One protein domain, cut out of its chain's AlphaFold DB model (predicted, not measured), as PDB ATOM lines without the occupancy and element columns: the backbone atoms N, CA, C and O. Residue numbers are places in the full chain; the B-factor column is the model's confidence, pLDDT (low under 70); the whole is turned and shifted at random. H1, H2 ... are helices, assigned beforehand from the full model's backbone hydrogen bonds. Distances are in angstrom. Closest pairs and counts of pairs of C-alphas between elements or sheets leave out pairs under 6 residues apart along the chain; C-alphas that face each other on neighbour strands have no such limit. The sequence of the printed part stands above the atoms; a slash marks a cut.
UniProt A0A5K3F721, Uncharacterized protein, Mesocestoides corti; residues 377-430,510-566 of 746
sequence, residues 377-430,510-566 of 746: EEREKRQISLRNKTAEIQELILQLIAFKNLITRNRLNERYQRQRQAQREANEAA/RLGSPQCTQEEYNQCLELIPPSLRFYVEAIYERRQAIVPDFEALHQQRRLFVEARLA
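AT A GLANCE: This is residues 377 to 430 and 510 to 566 of the 746 residues of an uncharacterized protein of Mesocestoides corti (UniProt A0A5K3F721). One long helix, H1, makes the longest axis, and a small hairpin of two short helices, H2 and H3, packs crosswise on a part of it. A fourth helix, H4, touches no helix, and its residues 555 to 566 stick out from the body, as do both ends of H1, residues 377 to 385 and 406 to 430. The printed part has 111 residues, with four named helices in the order H1, H2, H3, H4 and no named strand: the class is all helix. The whole is extended, with a radius of gyration of the C-alphas of 21.1 A and a flat outline spanning 77 by 43 by 23 A.

HOW THE PARTS SIT: H1, residues 377 to 430, touches H2, residues 518 to 527, with its residues 401 to 405 alone. Their closest C-alphas, those of Ile 401 and Leu 527, are 6.2 A apart, and their lines stand about perpendicular at 86 degrees. H3, residues 533 to 541, only just touches H1, with 3 pairs of C-alphas within 8 A, at residues 394 to 397 of H1 alone. The closest C-alphas of these two, those of Gln 394 and Tyr 535, are 6.9 A apart, and their lines stand about perpendicular at 85 degrees. H2 and H3 form a helical hairpin and touch at a shallow tilt of 24 degrees, opposite ways, with the C-alphas of Leu 525 and Arg 533 closest at 6.0 A. H4, residues 550 to 566, is apart from H1, H2 and H3. In H1, H2, H3 and H4 every O i to N i+4 pair is within hydrogen-bond range.

IN THESE COORDINATES: H1 is 79.2 A long, from C-alpha 377 at (13.107, -13.006, 66.917) to C-alpha 430 at (10.364, -34.435, -9.281). H2 measures 14.3 A and H3 12.4 A. H4 measures 23.8 A and ends at C-alpha 566, at (-12.765, 6.638, 31.337).

THE WHOLE: Residues 431 to 509 are not printed, and C-alphas 430 and 510 are 45.2 A apart across this cut. The link H2 to H3 is tight and the link H3 to H4 is short. Mean pLDDT of the printed part is 83.2; residue 512 and residues 544 to 554 are under 70.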
ATOM      1  N   GLU A 377      12.818 -11.616  67.292       93.81
ATOM      2  CA  GLU A 377      13.107 -13.006  66.917       93.81
ATOM      3  C   GLU A 377      12.064 -13.527  65.904       93.81
ATOM      4  O   GLU A 377      12.409 -14.154  64.896       93.81
ATOM      5  N   GLU A 378      10.776 -13.210  66.089       89.25
ATOM      6  CA  GLU A 378       9.727 -13.587  65.136       89.25
ATOM      7  C   GLU A 378       9.811 -12.788  63.817       89.25
ATOM      8  O   GLU A 378       9.566 -13.338  62.737       89.25
ATOM      9  N   ARG A 379      10.209 -11.507  63.866       88.25
ATOM     10  CA  ARG A 379      10.538 -10.681  62.689       88.25
ATOM     11  C   ARG A 379      11.691 -11.300  61.905       88.25
ATOM     12  O   ARG A 379      11.569 -11.446  60.692       88.25
ATOM     13  N   GLU A 380      12.781 -11.691  62.561       91.12
ATOM     14  CA  GLU A 380      13.917 -12.338  61.895       91.12
ATOM     15  C   GLU A 380      13.516 -13.680  61.266       91.12
ATOM     16  O   GLU A 380      13.785 -13.922  60.087       91.12
ATOM     17  N   LYS A 381      12.767 -14.515  61.994       93.69
ATOM     18  CA  LYS A 381      12.219 -15.778  61.479       93.69
ATOM     19  C   LYS A 381      11.348 -15.571  60.232       93.69
ATOM     20  O   LYS A 381      11.465 -16.328  59.262       93.69
ATOM     21  N   ARG A 382      10.512 -14.522  60.206       87.19
ATOM     22  CA  ARG A 382       9.760 -14.114  59.003       87.19
ATOM     23  C   ARG A 382      10.683 -13.613  57.890       87.19
ATOM     24  O   ARG A 382      10.490 -14.019  56.749       87.19
ATOM     25  N   GLN A 383      11.700 -12.810  58.200       83.44
ATOM     26  CA  GLN A 383      12.651 -12.274  57.220       83.44
ATOM     27  C   GLN A 383      13.459 -13.379  56.521       83.44
ATOM     28  O   GLN A 383      13.653 -13.331  55.306       83.44
ATOM     29  N   ILE A 384      13.876 -14.411  57.260       89.62
ATOM     30  CA  ILE A 384      14.527 -15.606  56.704       89.62
ATOM     31  C   ILE A 384      13.541 -16.388  55.821       89.62
ATOM     32  O   ILE A 384      13.883 -16.752  54.697       89.62
ATOM     33  N   SER A 385      12.292 -16.585  56.268       91.81
ATOM     34  CA  SER A 385      11.259 -17.249  55.452       91.81
ATOM     35  C   SER A 385      10.960 -16.495  54.149       91.81
ATOM     36  O   SER A 385      10.823 -17.128  53.103       91.81
ATOM     37  N   LEU A 386      10.901 -15.158  54.187       87.38
ATOM     38  CA  LEU A 386      10.738 -14.311  53.005       87.38
ATOM     39  C   LEU A 386      11.932 -14.438  52.054       87.38
ATOM     40  O   LEU A 386      11.727 -14.689  50.872       87.38
ATOM     41  N   ARG A 387      13.170 -14.349  52.561       85.94
ATOM     42  CA  ARG A 387      14.390 -14.520  51.752       85.94
ATOM     43  C   ARG A 387      14.400 -15.867  51.021       85.94
ATOM     44  O   ARG A 387      14.666 -15.903  49.820       85.94
ATOM     45  N   ASN A 388      14.053 -16.947  51.720       90.88
ATOM     46  CA  ASN A 388      14.015 -18.293  51.149       90.88
ATOM     47  C   ASN A 388      12.919 -18.427  50.075       90.88
ATOM     48  O   ASN A 388      13.191 -18.952  48.997       90.88
ATOM     49  N   LYS A 389      11.717 -17.885  50.317       91.12
ATOM     50  CA  LYS A 389      10.616 -17.867  49.333       91.12
ATOM     51  C   LYS A 389      10.928 -17.014  48.104       91.12
ATOM     52  O   LYS A 389      10.560 -17.387  46.996       91.12
ATOM     53  N   THR A 390      11.631 -15.893  48.263       86.75
ATOM     54  CA  THR A 390      12.084 -15.082  47.123       86.75
ATOM     55  C   THR A 390      13.080 -15.857  46.259       86.75
ATOM     56  O   THR A 390      12.941 -15.846  45.039       86.75
ATOM     57  N   ALA A 391      14.026 -16.585  46.863       88.06
ATOM     58  CA  ALA A 391      14.950 -17.449  46.124       88.06
ATOM     59  C   ALA A 391      14.230 -18.618  45.416       88.06
ATOM     60  O   ALA A 391      14.512 -18.903  44.255       88.06
ATOM     61  N   GLU A 392      13.251 -19.246  46.077       91.31
ATOM     62  CA  GLU A 392      12.385 -20.282  45.491       91.31
ATOM     63  C   GLU A 392      11.607 -19.755  44.271       91.31
ATOM     64  O   GLU A 392      11.613 -20.378  43.210       91.31
ATOM     65  N   ILE A 393      11.006 -18.563  44.371       91.00
ATOM     66  CA  ILE A 393      10.303 -17.905  43.257       91.00
ATOM     67  C   ILE A 393      11.263 -17.573  42.104       91.00
ATOM     68  O   ILE A 393      10.903 -17.775  40.944       91.00
ATOM     69  N   GLN A 394      12.482 -17.100  42.389       88.19
ATOM     70  CA  GLN A 394      13.494 -16.831  41.359       88.19
ATOM     71  C   GLN A 394      13.907 -18.114  40.614       88.19
ATOM     72  O   GLN A 394      13.981 -18.109  39.383       88.19
ATOM     73  N   GLU A 395      14.102 -19.225  41.326       89.19
ATOM     74  CA  GLU A 395      14.429 -20.526  40.728       89.19
ATOM     75  C   GLU A 395      13.273 -21.073  39.871       89.19
ATOM     76  O   GLU A 395      13.489 -21.480  38.728       89.19
ATOM     77  N   LEU A 396      12.029 -20.997  40.361       92.19
ATOM     78  CA  LEU A 396      10.827 -21.372  39.601       92.19
ATOM     79  C   LEU A 396      10.637 -20.506  38.342       92.19
ATOM     80  O   LEU A 396      10.185 -21.000  37.305       92.19
ATOM     81  N   ILE A 397      11.011 -19.225  38.395       90.94
ATOM     82  CA  ILE A 397      10.999 -18.316  37.242       90.94
ATOM     83  C   ILE A 397      12.048 -18.724  36.201       90.94
ATOM     84  O   ILE A 397      11.718 -18.823  35.015       90.94
ATOM     85  N   LEU A 398      13.278 -19.036  36.619       89.69
ATOM     86  CA  LEU A 398      14.320 -19.556  35.724       89.69
ATOM     87  C   LEU A 398      13.900 -20.894  35.093       89.69
ATOM     88  O   LEU A 398      14.058 -21.085  33.885       89.69
ATOM     89  N   GLN A 399      13.297 -21.790  35.876       90.81
ATOM     90  CA  GLN A 399      12.747 -23.059  35.398       90.81
ATOM     91  C   GLN A 399      11.628 -22.844  34.357       90.81
ATOM     92  O   GLN A 399      11.615 -23.506  33.317       90.81
ATOM     93  N   LEU A 400      10.727 -21.878  34.580       91.50
ATOM     94  CA  LEU A 400       9.649 -21.528  33.650       91.50
ATOM     95  C   LEU A 400      10.175 -20.977  32.313       91.50
ATOM     96  O   LEU A 400       9.677 -21.383  31.258       91.50
ATOM     97  N   ILE A 401      11.187 -20.099  32.341       91.00
ATOM     98  CA  ILE A 401      11.881 -19.618  31.129       91.00
ATOM     99  C   ILE A 401      12.473 -20.813  30.385       91.00
ATOM    100  O   ILE A 401      12.180 -21.013  29.207       91.00
ATOM    101  N   ALA A 402      13.246 -21.643  31.087       90.50
ATOM    102  CA  ALA A 402      13.950 -22.777  30.507       90.50
ATOM    103  C   ALA A 402      13.006 -23.796  29.844       90.50
ATOM    104  O   ALA A 402      13.269 -24.239  28.722       90.50
ATOM    105  N   PHE A 403      11.883 -24.133  30.490       91.81
ATOM    106  CA  PHE A 403      10.862 -25.011  29.915       91.81
ATOM    107  C   PHE A 403      10.169 -24.385  28.700       91.81
ATOM    108  O   PHE A 403      10.037 -25.050  27.670       91.81
ATOM    109  N   LYS A 404       9.740 -23.117  28.770       91.00
ATOM    110  CA  LYS A 404       9.078 -22.467  27.626       91.00
ATOM    111  C   LYS A 404      10.024 -22.300  26.437       91.00
ATOM    112  O   LYS A 404       9.632 -22.610  25.315       91.00
ATOM    113  N   ASN A 405      11.266 -21.888  26.678       90.56
ATOM    114  CA  ASN A 405      12.296 -21.760  25.651       90.56
ATOM    115  C   ASN A 405      12.604 -23.122  24.998       90.56
ATOM    116  O   ASN A 405      12.595 -23.233  23.773       90.56
ATOM    117  N   LEU A 406      12.740 -24.198  25.790       91.19
ATOM    118  CA  LEU A 406      12.868 -25.563  25.261       91.19
ATOM    119  C   LEU A 406      11.697 -25.930  24.336       91.19
ATOM    120  O   LEU A 406      11.921 -26.449  23.243       91.19
ATOM    121  N   ILE A 407      10.458 -25.667  24.762       91.12
ATOM    122  CA  ILE A 407       9.249 -25.978  23.988       91.12
ATOM    123  C   ILE A 407       9.223 -25.181  22.677       91.12
ATOM    124  O   ILE A 407       8.982 -25.769  21.622       91.12
ATOM    125  N   THR A 408       9.510 -23.878  22.710       90.06
ATOM    126  CA  THR A 408       9.569 -23.023  21.514       90.06
ATOM    127  C   THR A 408      10.668 -23.483  20.554       90.06
ATOM    128  O   THR A 408      10.379 -23.751  19.387       90.06
ATOM    129  N   ARG A 409      11.897 -23.691  21.043       90.62
ATOM    130  CA  ARG A 409      13.032 -24.192  20.250       90.62
ATOM    131  C   ARG A 409      12.728 -25.546  19.602       90.62
ATOM    132  O   ARG A 409      13.002 -25.744  18.422       90.62
ATOM    133  N   ASN A 410      12.129 -26.473  20.350       91.12
ATOM    134  CA  ASN A 410      11.794 -27.799  19.836       91.12
ATOM    135  C   ASN A 410      10.662 -27.741  18.792       91.12
ATOM    136  O   ASN A 410      10.756 -28.416  17.770       91.12
ATOM    137  N   ARG A 411       9.640 -26.893  18.990       91.56
ATOM    138  CA  ARG A 411       8.569 -26.649  18.002       91.56
ATOM    139  C   ARG A 411       9.102 -26.046  16.699       91.56
ATOM    140  O   ARG A 411       8.672 -26.465  15.626       91.56
ATOM    141  N   LEU A 412      10.037 -25.098  16.779       89.44
ATOM    142  CA  LEU A 412      10.705 -24.523  15.605       89.44
ATOM    143  C   LEU A 412      11.534 -25.584  14.869       89.44
ATOM    144  O   LEU A 412      11.355 -25.777  13.668       89.44
ATOM    145  N   ASN A 413      12.361 -26.344  15.592       88.62
ATOM    146  CA  ASN A 413      13.161 -27.424  15.010       88.62
ATOM    147  C   ASN A 413      12.298 -28.503  14.334       88.62
ATOM    148  O   ASN A 413      12.663 -28.984  13.265       88.62
ATOM    149  N   GLU A 414      11.139 -28.856  14.898       88.50
ATOM    150  CA  GLU A 414      10.184 -29.763  14.246       88.50
ATOM    151  C   GLU A 414       9.593 -29.193  12.954       88.50
ATOM    152  O   GLU A 414       9.461 -29.929  11.978       88.50
ATOM    153  N   ARG A 415       9.249 -27.899  12.921       90.00
ATOM    154  CA  ARG A 415       8.756 -27.237  11.702       90.00
ATOM    155  C   ARG A 415       9.818 -27.257  10.601       90.00
ATOM    156  O   ARG A 415       9.524 -27.725   9.506       90.00
ATOM    157  N   TYR A 416      11.061 -26.885  10.914       88.25
ATOM    158  CA  TYR A 416      12.179 -26.954   9.963       88.25
ATOM    159  C   TYR A 416      12.522 -28.388   9.524       88.25
ATOM    160  O   TYR A 416      12.919 -28.602   8.379       88.25
ATOM    161  N   GLN A 417      12.368 -29.386  10.405       86.12
ATOM    162  CA  GLN A 417      12.531 -30.799  10.044       86.12
ATOM    163  C   GLN A 417      11.449 -31.250   9.054       86.12
ATOM    164  O   GLN A 417      11.798 -31.804   8.014       86.12
ATOM    165  N   ARG A 418      10.169 -30.944   9.320       87.25
ATOM    166  CA  ARG A 418       9.051 -31.256   8.409       87.25
ATOM    167  C   ARG A 418       9.198 -30.545   7.062       87.25
ATOM    168  O   ARG A 418       9.077 -31.199   6.035       87.25
ATOM    169  N   GLN A 419       9.553 -29.258   7.049       90.19
ATOM    170  CA  GLN A 419       9.798 -28.501   5.814       90.19
ATOM    171  C   GLN A 419      10.937 -29.100   4.978       90.19
ATOM    172  O   GLN A 419      10.753 -29.347   3.789       90.19
ATOM    173  N   ARG A 420      12.094 -29.419   5.584       88.25
ATOM    174  CA  ARG A 420      13.184 -30.099   4.856       88.25
ATOM    175  C   ARG A 420      12.831 -31.514   4.408       88.25
ATOM    176  O   ARG A 420      13.437 -31.986   3.451       88.25
ATOM    177  N   GLN A 421      11.930 -32.208   5.098       85.81
ATOM    178  CA  GLN A 421      11.462 -33.523   4.671       85.81
ATOM    179  C   GLN A 421      10.520 -33.400   3.466       85.81
ATOM    180  O   GLN A 421      10.832 -33.970   2.427       85.81
ATOM    181  N   ALA A 422       9.485 -32.561   3.547       87.00
ATOM    182  CA  ALA A 422       8.571 -32.298   2.436       87.00
ATOM    183  C   ALA A 422       9.311 -31.791   1.182       87.00
ATOM    184  O   ALA A 422       9.066 -32.273   0.082       87.00
ATOM    185  N   GLN A 423      10.293 -30.895   1.336       88.00
ATOM    186  CA  GLN A 423      11.113 -30.419   0.214       88.00
ATOM    187  C   GLN A 423      12.015 -31.519  -0.382       88.00
ATOM    188  O   GLN A 423      12.304 -31.504  -1.574       88.00
ATOM    189  N   ARG A 424      12.455 -32.501   0.418       87.12
ATOM    190  CA  ARG A 424      13.178 -33.679  -0.093       87.12
ATOM    191  C   ARG A 424      12.254 -34.642  -0.822       87.12
ATOM    192  O   ARG A 424      12.645 -35.146  -1.863       87.12
ATOM    193  N   GLU A 425      11.059 -34.874  -0.295       85.62
ATOM    194  CA  GLU A 425      10.051 -35.754  -0.890       85.62
ATOM    195  C   GLU A 425       9.532 -35.166  -2.213       85.62
ATOM    196  O   GLU A 425       9.474 -35.883  -3.209       85.62
ATOM    197  N   ALA A 426       9.308 -33.848  -2.281       84.88
ATOM    198  CA  ALA A 426       9.026 -33.127  -3.522       84.88
ATOM    199  C   ALA A 426      10.178 -33.235  -4.539       84.88
ATOM    200  O   ALA A 426       9.938 -33.511  -5.713       84.88
ATOM    201  N   ASN A 427      11.436 -33.092  -4.103       83.19
ATOM    202  CA  ASN A 427      12.597 -33.253  -4.985       83.19
ATOM    203  C   ASN A 427      12.799 -34.714  -5.450       83.19
ATOM    204  O   ASN A 427      13.201 -34.930  -6.591       83.19
ATOM    205  N   GLU A 428      12.519 -35.717  -4.608       83.31
ATOM    206  CA  GLU A 428      12.575 -37.146  -4.972       83.31
ATOM    207  C   GLU A 428      11.444 -37.501  -5.958       83.31
ATOM    208  O   GLU A 428      11.687 -38.214  -6.930       83.31
ATOM    209  N   ALA A 429      10.245 -36.925  -5.790       79.81
ATOM    210  CA  ALA A 429       9.130 -37.050  -6.732       79.81
ATOM    211  C   ALA A 429       9.412 -36.361  -8.082       79.81
ATOM    212  O   ALA A 429       9.208 -36.962  -9.139       79.81
ATOM    213  N   ALA A 430       9.954 -35.138  -8.067       78.19
ATOM    214  CA  ALA A 430      10.364 -34.435  -9.281       78.19
ATOM    215  C   ALA A 430      11.466 -35.204 -10.032       78.19
ATOM    216  O   ALA A 430      11.358 -35.396 -11.244       78.19
ATOM    217  N   ARG A 510      20.549 -16.834  29.663       79.31
ATOM    218  CA  ARG A 510      21.602 -16.260  30.518       79.31
ATOM    219  C   ARG A 510      21.098 -15.270  31.587       79.31
ATOM    220  O   ARG A 510      21.917 -14.576  32.185       79.31
ATOM    221  N   LEU A 511      19.801 -15.251  31.905       74.44
ATOM    222  CA  LEU A 511      19.228 -14.379  32.930       74.44
ATOM    223  C   LEU A 511      19.920 -14.607  34.291       74.44
ATOM    224  O   LEU A 511      20.043 -15.741  34.754       74.44
ATOM    225  N   GLY A 512      20.406 -13.525  34.907       68.19
ATOM    226  CA  GLY A 512      21.218 -13.546  36.135       68.19
ATOM    227  C   GLY A 512      22.736 -13.664  35.912       68.19
ATOM    228  O   GLY A 512      23.508 -13.420  36.839       68.19
ATOM    229  N   SER A 513      23.193 -13.974  34.694       76.12
ATOM    230  CA  SER A 513      24.606 -13.880  34.298       76.12
ATOM    231  C   SER A 513      24.966 -12.441  33.898       76.12
ATOM    232  O   SER A 513      24.144 -11.772  33.270       76.12
ATOM    233  N   PRO A 514      26.207 -11.963  34.128       71.38
ATOM    234  CA  PRO A 514      26.688 -10.676  33.606       71.38
ATOM    235  C   PRO A 514      26.760 -10.577  32.068       71.38
ATOM    236  O   PRO A 514      27.224  -9.566  31.556       71.38
ATOM    237  N   GLN A 515      26.351 -11.618  31.337       75.00
ATOM    238  CA  GLN A 515      26.451 -11.726  29.878       75.00
ATOM    239  C   GLN A 515      25.088 -11.707  29.159       75.00
ATOM    240  O   GLN A 515      25.062 -11.864  27.940       75.00
ATOM    241  N   CYS A 516      23.976 -11.571  29.893       80.75
ATOM    242  CA  CYS A 516      22.624 -11.466  29.329       80.75
ATOM    243  C   CYS A 516      22.509 -10.221  28.436       80.75
ATOM    244  O   CYS A 516      22.838  -9.124  28.887       80.75
ATOM    245  N   THR A 517      22.031 -10.368  27.199       85.62
ATOM    246  CA  THR A 517      21.755  -9.218  26.319       85.62
ATOM    247  C   THR A 517      20.352  -8.652  26.536       85.62
ATOM    248  O   THR A 517      19.504  -9.257  27.201       85.62
ATOM    249  N   GLN A 518      20.085  -7.482  25.947       85.50
ATOM    250  CA  GLN A 518      18.775  -6.838  26.026       85.50
ATOM    251  C   GLN A 518      17.699  -7.636  25.264       85.50
ATOM    252  O   GLN A 518      16.541  -7.662  25.676       85.50
ATOM    253  N   GLU A 519      18.069  -8.339  24.192       86.81
ATOM    254  CA  GLU A 519      17.173  -9.208  23.419       86.81
ATOM    255  C   GLU A 519      16.796 -10.461  24.221       86.81
ATOM    256  O   GLU A 519      15.626 -10.840  24.255       86.81
ATOM    257  N   GLU A 520      17.765 -11.073  24.913       86.56
ATOM    258  CA  GLU A 520      17.536 -12.186  25.843       86.56
ATOM    259  C   GLU A 520      16.617 -11.774  27.005       86.56
ATOM    260  O   GLU A 520      15.688 -12.508  27.358       86.56
ATOM    261  N   TYR A 521      16.816 -10.575  27.561       87.75
ATOM    262  CA  TYR A 521      15.946 -10.012  28.596       87.75
ATOM    263  C   TYR A 521      14.516  -9.765  28.086       87.75
ATOM    264  O   TYR A 521      13.550 -10.200  28.716       87.75
ATOM    265  N   ASN A 522      14.365  -9.139  26.914       88.81
ATOM    266  CA  ASN A 522      13.056  -8.892  26.308       88.81
ATOM    267  C   ASN A 522      12.305 -10.214  26.040       88.81
ATOM    268  O   ASN A 522      11.128 -10.333  26.382       88.81
ATOM    269  N   GLN A 523      12.997 -11.247  25.544       87.12
ATOM    270  CA  GLN A 523      12.440 -12.598  25.397       87.12
ATOM    271  C   GLN A 523      12.000 -13.195  26.747       87.12
ATOM    272  O   GLN A 523      10.916 -13.774  26.837       87.12
ATOM    273  N   CYS A 524      12.765 -13.013  27.832       87.25
ATOM    274  CA  CYS A 524      12.331 -13.435  29.173       87.25
ATOM    275  C   CYS A 524      11.011 -12.764  29.597       87.25
ATOM    276  O   CYS A 524      10.150 -13.426  30.181       87.25
ATOM    277  N   LEU A 525      10.817 -11.478  29.278       88.06
ATOM    278  CA  LEU A 525       9.582 -10.746  29.586       88.06
ATOM    279  C   LEU A 525       8.375 -11.224  28.761       88.06
ATOM    280  O   LEU A 525       7.252 -11.197  29.272       88.06
ATOM    281  N   GLU A 526       8.562 -11.679  27.522       89.00
ATOM    282  CA  GLU A 526       7.500 -12.309  26.717       89.00
ATOM    283  C   GLU A 526       7.113 -13.693  27.250       89.00
ATOM    284  O   GLU A 526       5.931 -14.037  27.327       89.00
ATOM    285  N   LEU A 527       8.099 -14.483  27.684       86.56
ATOM    286  CA  LEU A 527       7.862 -15.813  28.242       86.56
ATOM    287  C   LEU A 527       7.159 -15.778  29.615       86.56
ATOM    288  O   LEU A 527       6.622 -16.807  30.039       86.56
ATOM    289  N   ILE A 528       7.108 -14.637  30.310       89.75
ATOM    290  CA  ILE A 528       6.660 -14.537  31.708       89.75
ATOM    291  C   ILE A 528       5.381 -13.686  31.874       89.75
ATOM    292  O   ILE A 528       5.279 -12.603  31.295       89.75
ATOM    293  N   PRO A 529       4.404 -14.126  32.702       89.44
ATOM    294  CA  PRO A 529       3.201 -13.347  33.000       89.44
ATOM    295  C   PRO A 529       3.505 -11.928  33.519       89.44
ATOM    296  O   PRO A 529       4.402 -11.770  34.353       89.44
ATOM    297  N   PRO A 530       2.724 -10.893  33.145       83.94
ATOM    298  CA  PRO A 530       2.965  -9.509  33.572       83.94
ATOM    299  C   PRO A 530       2.955  -9.243  35.087       83.94
ATOM    300  O   PRO A 530       3.297  -8.140  35.499       83.94
ATOM    301  N   SER A 531       2.536 -10.195  35.925       85.12
ATOM    302  CA  SER A 531       2.646 -10.136  37.392       85.12
ATOM    303  C   SER A 531       4.035 -10.517  37.923       85.12
ATOM    304  O   SER A 531       4.408 -10.074  39.002       85.12
ATOM    305  N   LEU A 532       4.809 -11.311  37.175       87.75
ATOM    306  CA  LEU A 532       6.117 -11.830  37.596       87.75
ATOM    307  C   LEU A 532       7.304 -11.098  36.947       87.75
ATOM    308  O   LEU A 532       8.441 -11.296  37.366       87.75
ATOM    309  N   ARG A 533       7.055 -10.215  35.968       88.06
ATOM    310  CA  ARG A 533       8.093  -9.433  35.264       88.06
ATOM    311  C   ARG A 533       9.012  -8.633  36.197       88.06
ATOM    312  O   ARG A 533      10.202  -8.558  35.926       88.06
ATOM    313  N   PHE A 534       8.504  -8.133  37.326       85.12
ATOM    314  CA  PHE A 534       9.325  -7.454  38.339       85.12
ATOM    315  C   PHE A 534      10.479  -8.331  38.866       85.12
ATOM    316  O   PHE A 534      11.590  -7.846  39.070       85.12
ATOM    317  N   TYR A 535      10.247  -9.633  39.059       86.31
ATOM    318  CA  TYR A 535      11.304 -10.547  39.494       86.31
ATOM    319  C   TYR A 535      12.344 -10.775  38.386       86.31
ATOM    320  O   TYR A 535      13.518 -10.935  38.694       86.31
ATOM    321  N   VAL A 536      11.942 -10.739  37.108       87.81
ATOM    322  CA  VAL A 536      12.853 -10.828  35.948       87.81
ATOM    323  C   VAL A 536      13.773  -9.612  35.896       87.81
ATOM    324  O   VAL A 536      14.984  -9.767  35.786       87.81
ATOM    325  N   GLU A 537      13.199  -8.417  36.042       87.12
ATOM    326  CA  GLU A 537      13.920  -7.144  36.143       87.12
ATOM    327  C   GLU A 537      14.909  -7.156  37.316       87.12
ATOM    328  O   GLU A 537      16.091  -6.872  37.139       87.12
ATOM    329  N   ALA A 538      14.470  -7.608  38.497       85.62
ATOM    330  CA  ALA A 538      15.340  -7.731  39.663       85.62
ATOM    331  C   ALA A 538      16.505  -8.724  39.458       85.62
ATOM    332  O   ALA A 538      17.622  -8.439  39.884       85.62
ATOM    333  N   ILE A 539      16.281  -9.861  38.780       85.12
ATOM    334  CA  ILE A 539      17.351 -10.819  38.436       85.12
ATOM    335  C   ILE A 539      18.314 -10.224  37.390       85.12
ATOM    336  O   ILE A 539      19.521 -10.441  37.490       85.12
ATOM    337  N   TYR A 540      17.813  -9.466  36.408       85.44
ATOM    338  CA  TYR A 540      18.620  -8.830  35.356       85.44
ATOM    339  C   TYR A 540      19.534  -7.728  35.916       85.44
ATOM    340  O   TYR A 540      20.751  -7.775  35.731       85.44
ATOM    341  N   GLU A 541      18.967  -6.807  36.698       84.31
ATOM    342  CA  GLU A 541      19.711  -5.772  37.431       84.31
ATOM    343  C   GLU A 541      20.575  -6.337  38.573       84.31
ATOM    344  O   GLU A 541      21.429  -5.636  39.113       84.31
ATOM    345  N   ARG A 542      20.354  -7.602  38.964       81.56
ATOM    346  CA  ARG A 542      20.977  -8.273  40.120       81.56
ATOM    347  C   ARG A 542      20.723  -7.564  41.464       81.56
ATOM    348  O   ARG A 542      21.457  -7.777  42.430       81.56
ATOM    349  N   ARG A 543      19.648  -6.770  41.554       79.56
ATOM    350  CA  ARG A 543      19.134  -6.209  42.815       79.56
ATOM    351  C   ARG A 543      18.356  -7.270  43.600       79.56
ATOM    352  O   ARG A 543      17.842  -8.235  43.034       79.56
ATOM    353  N   GLN A 544      18.202  -7.079  44.911       66.81
ATOM    354  CA  GLN A 544      17.218  -7.877  45.647       66.81
ATOM    355  C   GLN A 544      15.820  -7.580  45.092       66.81
ATOM    356  O   GLN A 544      15.452  -6.421  44.902       66.81
ATOM    357  N   ALA A 545      15.030  -8.628  44.859       64.12
ATOM    358  CA  ALA A 545      13.619  -8.487  44.533       64.12
ATOM    359  C   ALA A 545      12.858  -8.052  45.796       64.12
ATOM    360  O   ALA A 545      12.276  -8.881  46.499       64.12
ATOM    361  N   ILE A 546      12.900  -6.749  46.093       63.16
ATOM    362  CA  ILE A 546      12.017  -6.103  47.066       63.16
ATOM    363  C   ILE A 546      10.602  -6.358  46.567       63.16
ATOM    364  O   ILE A 546      10.200  -5.771  45.568       63.16
ATOM    365  N   VAL A 547       9.884  -7.283  47.206       58.78
ATOM    366  CA  VAL A 547       8.511  -7.628  46.829       58.78
ATOM    367  C   VAL A 547       7.708  -6.324  46.792       58.78
ATOM    368  O   VAL A 547       7.583  -5.696  47.846       58.78
ATOM    369  N   PRO A 548       7.219  -5.874  45.618       56.97
ATOM    370  CA  PRO A 548       6.403  -4.673  45.551       56.97
ATOM    371  C   PRO A 548       5.175  -4.919  46.410       56.97
ATOM    372  O   PRO A 548       4.676  -6.049  46.426       56.97
ATOM    373  N   ASP A 549       4.674  -3.897  47.101       58.22
ATOM    374  CA  ASP A 549       3.396  -4.056  47.783       58.22
ATOM    375  C   ASP A 549       2.338  -4.438  46.741       58.22
ATOM    376  O   ASP A 549       1.987  -3.654  45.855       58.22
ATOM    377  N   PHE A 550       1.890  -5.693  46.807       57.06
ATOM    378  CA  PHE A 550       0.949  -6.242  45.848       57.06
ATOM    379  C   PHE A 550      -0.414  -5.566  45.973       57.06
ATOM    380  O   PHE A 550      -1.133  -5.528  44.977       57.06
ATOM    381  N   GLU A 551      -0.740  -4.992  47.133       60.88
ATOM    382  CA  GLU A 551      -1.944  -4.191  47.323       60.88
ATOM    383  C   GLU A 551      -1.818  -2.874  46.542       60.88
ATOM    384  O   GLU A 551      -2.576  -2.662  45.593       60.88
ATOM    385  N   ALA A 552      -0.796  -2.050  46.811       64.88
ATOM    386  CA  ALA A 552      -0.527  -0.832  46.039       64.88
ATOM    387  C   ALA A 552      -0.394  -1.085  44.520       64.88
ATOM    388  O   ALA A 552      -0.963  -0.345  43.718       64.88
ATOM    389  N   LEU A 553       0.296  -2.152  44.098       61.97
ATOM    390  CA  LEU A 553       0.461  -2.492  42.678       61.97
ATOM    391  C   LEU A 553      -0.852  -2.963  42.027       61.97
ATOM    392  O   LEU A 553      -1.091  -2.688  40.846       61.97
ATOM    393  N   HIS A 554      -1.721  -3.663  42.763       66.19
ATOM    394  CA  HIS A 554      -3.040  -4.057  42.267       66.19
ATOM    395  C   HIS A 554      -3.993  -2.857  42.204       66.19
ATOM    396  O   HIS A 554      -4.693  -2.691  41.205       66.19
ATOM    397  N   GLN A 555      -3.962  -1.971  43.204       71.19
ATOM    398  CA  GLN A 555      -4.688  -0.699  43.193       71.19
ATOM    399  C   GLN A 555      -4.247   0.188  42.021       71.19
ATOM    400  O   GLN A 555      -5.097   0.642  41.256       71.19
ATOM    401  N   GLN A 556      -2.939   0.350  41.794       75.06
ATOM    402  CA  GLN A 556      -2.394   1.093  40.652       75.06
ATOM    403  C   GLN A 556      -2.858   0.502  39.310       75.06
ATOM    404  O   GLN A 556      -3.234   1.246  38.407       75.06
ATOM    405  N   ARG A 557      -2.890  -0.834  39.168       75.06
ATOM    406  CA  ARG A 557      -3.420  -1.486  37.956       75.06
ATOM    407  C   ARG A 557      -4.925  -1.301  37.792       75.06
ATOM    408  O   ARG A 557      -5.364  -1.103  36.662       75.06
ATOM    409  N   ARG A 558      -5.703  -1.336  38.881       77.69
ATOM    410  CA  ARG A 558      -7.142  -1.044  38.839       77.69
ATOM    411  C   ARG A 558      -7.371   0.381  38.343       77.69
ATOM    412  O   ARG A 558      -8.055   0.548  37.344       77.69
ATOM    413  N   LEU A 559      -6.705   1.360  38.958       78.75
ATOM    414  CA  LEU A 559      -6.782   2.775  38.584       78.75
ATOM    415  C   LEU A 559      -6.317   3.030  37.141       78.75
ATOM    416  O   LEU A 559      -6.936   3.822  36.443       78.75
ATOM    417  N   PHE A 560      -5.284   2.334  36.652       80.88
ATOM    418  CA  PHE A 560      -4.847   2.442  35.255       80.88
ATOM    419  C   PHE A 560      -5.900   1.917  34.263       80.88
ATOM    420  O   PHE A 560      -6.147   2.546  33.237       80.88
ATOM    421  N   VAL A 561      -6.540   0.780  34.559       79.44
ATOM    422  CA  VAL A 561      -7.623   0.225  33.727       79.44
ATOM    423  C   VAL A 561      -8.879   1.097  33.802       79.44
ATOM    424  O   VAL A 561      -9.513   1.344  32.783       79.44
ATOM    425  N   GLU A 562      -9.210   1.602  34.987       74.19
ATOM    426  CA  GLU A 562     -10.329   2.508  35.260       74.19
ATOM    427  C   GLU A 562     -10.157   3.847  34.519       74.19
ATOM    428  O   GLU A 562     -11.067   4.276  33.812       74.19
ATOM    429  N   ALA A 563      -8.954   4.433  34.550       74.50
ATOM    430  CA  ALA A 563      -8.594   5.604  33.751       74.50
ATOM    431  C   ALA A 563      -8.675   5.324  32.242       74.50
ATOM    432  O   ALA A 563      -9.276   6.106  31.513       74.50
ATOM    433  N   ARG A 564      -8.164   4.181  31.763       77.19
ATOM    434  CA  ARG A 564      -8.268   3.792  30.344       77.19
ATOM    435  C   ARG A 564      -9.707   3.587  29.871       77.19
ATOM    436  O   ARG A 564     -10.018   3.894  28.723       77.19
ATOM    437  N   LEU A 565     -10.583   3.076  30.732       72.56
ATOM    438  CA  LEU A 565     -12.014   2.962  30.447       72.56
ATOM    439  C   LEU A 565     -12.696   4.338  30.447       72.56
ATOM    440  O   LEU A 565     -13.543   4.581  29.592       72.56
ATOM    441  N   ALA A 566     -12.292   5.254  31.333       72.50
ATOM    442  CA  ALA A 566     -12.765   6.638  31.337       72.50
ATOM    443  C   ALA A 566     -12.292   7.435  30.103       72.50
ATOM    444  O   ALA A 566     -13.089   8.163  29.518       72.50
TER     445      ALA A 566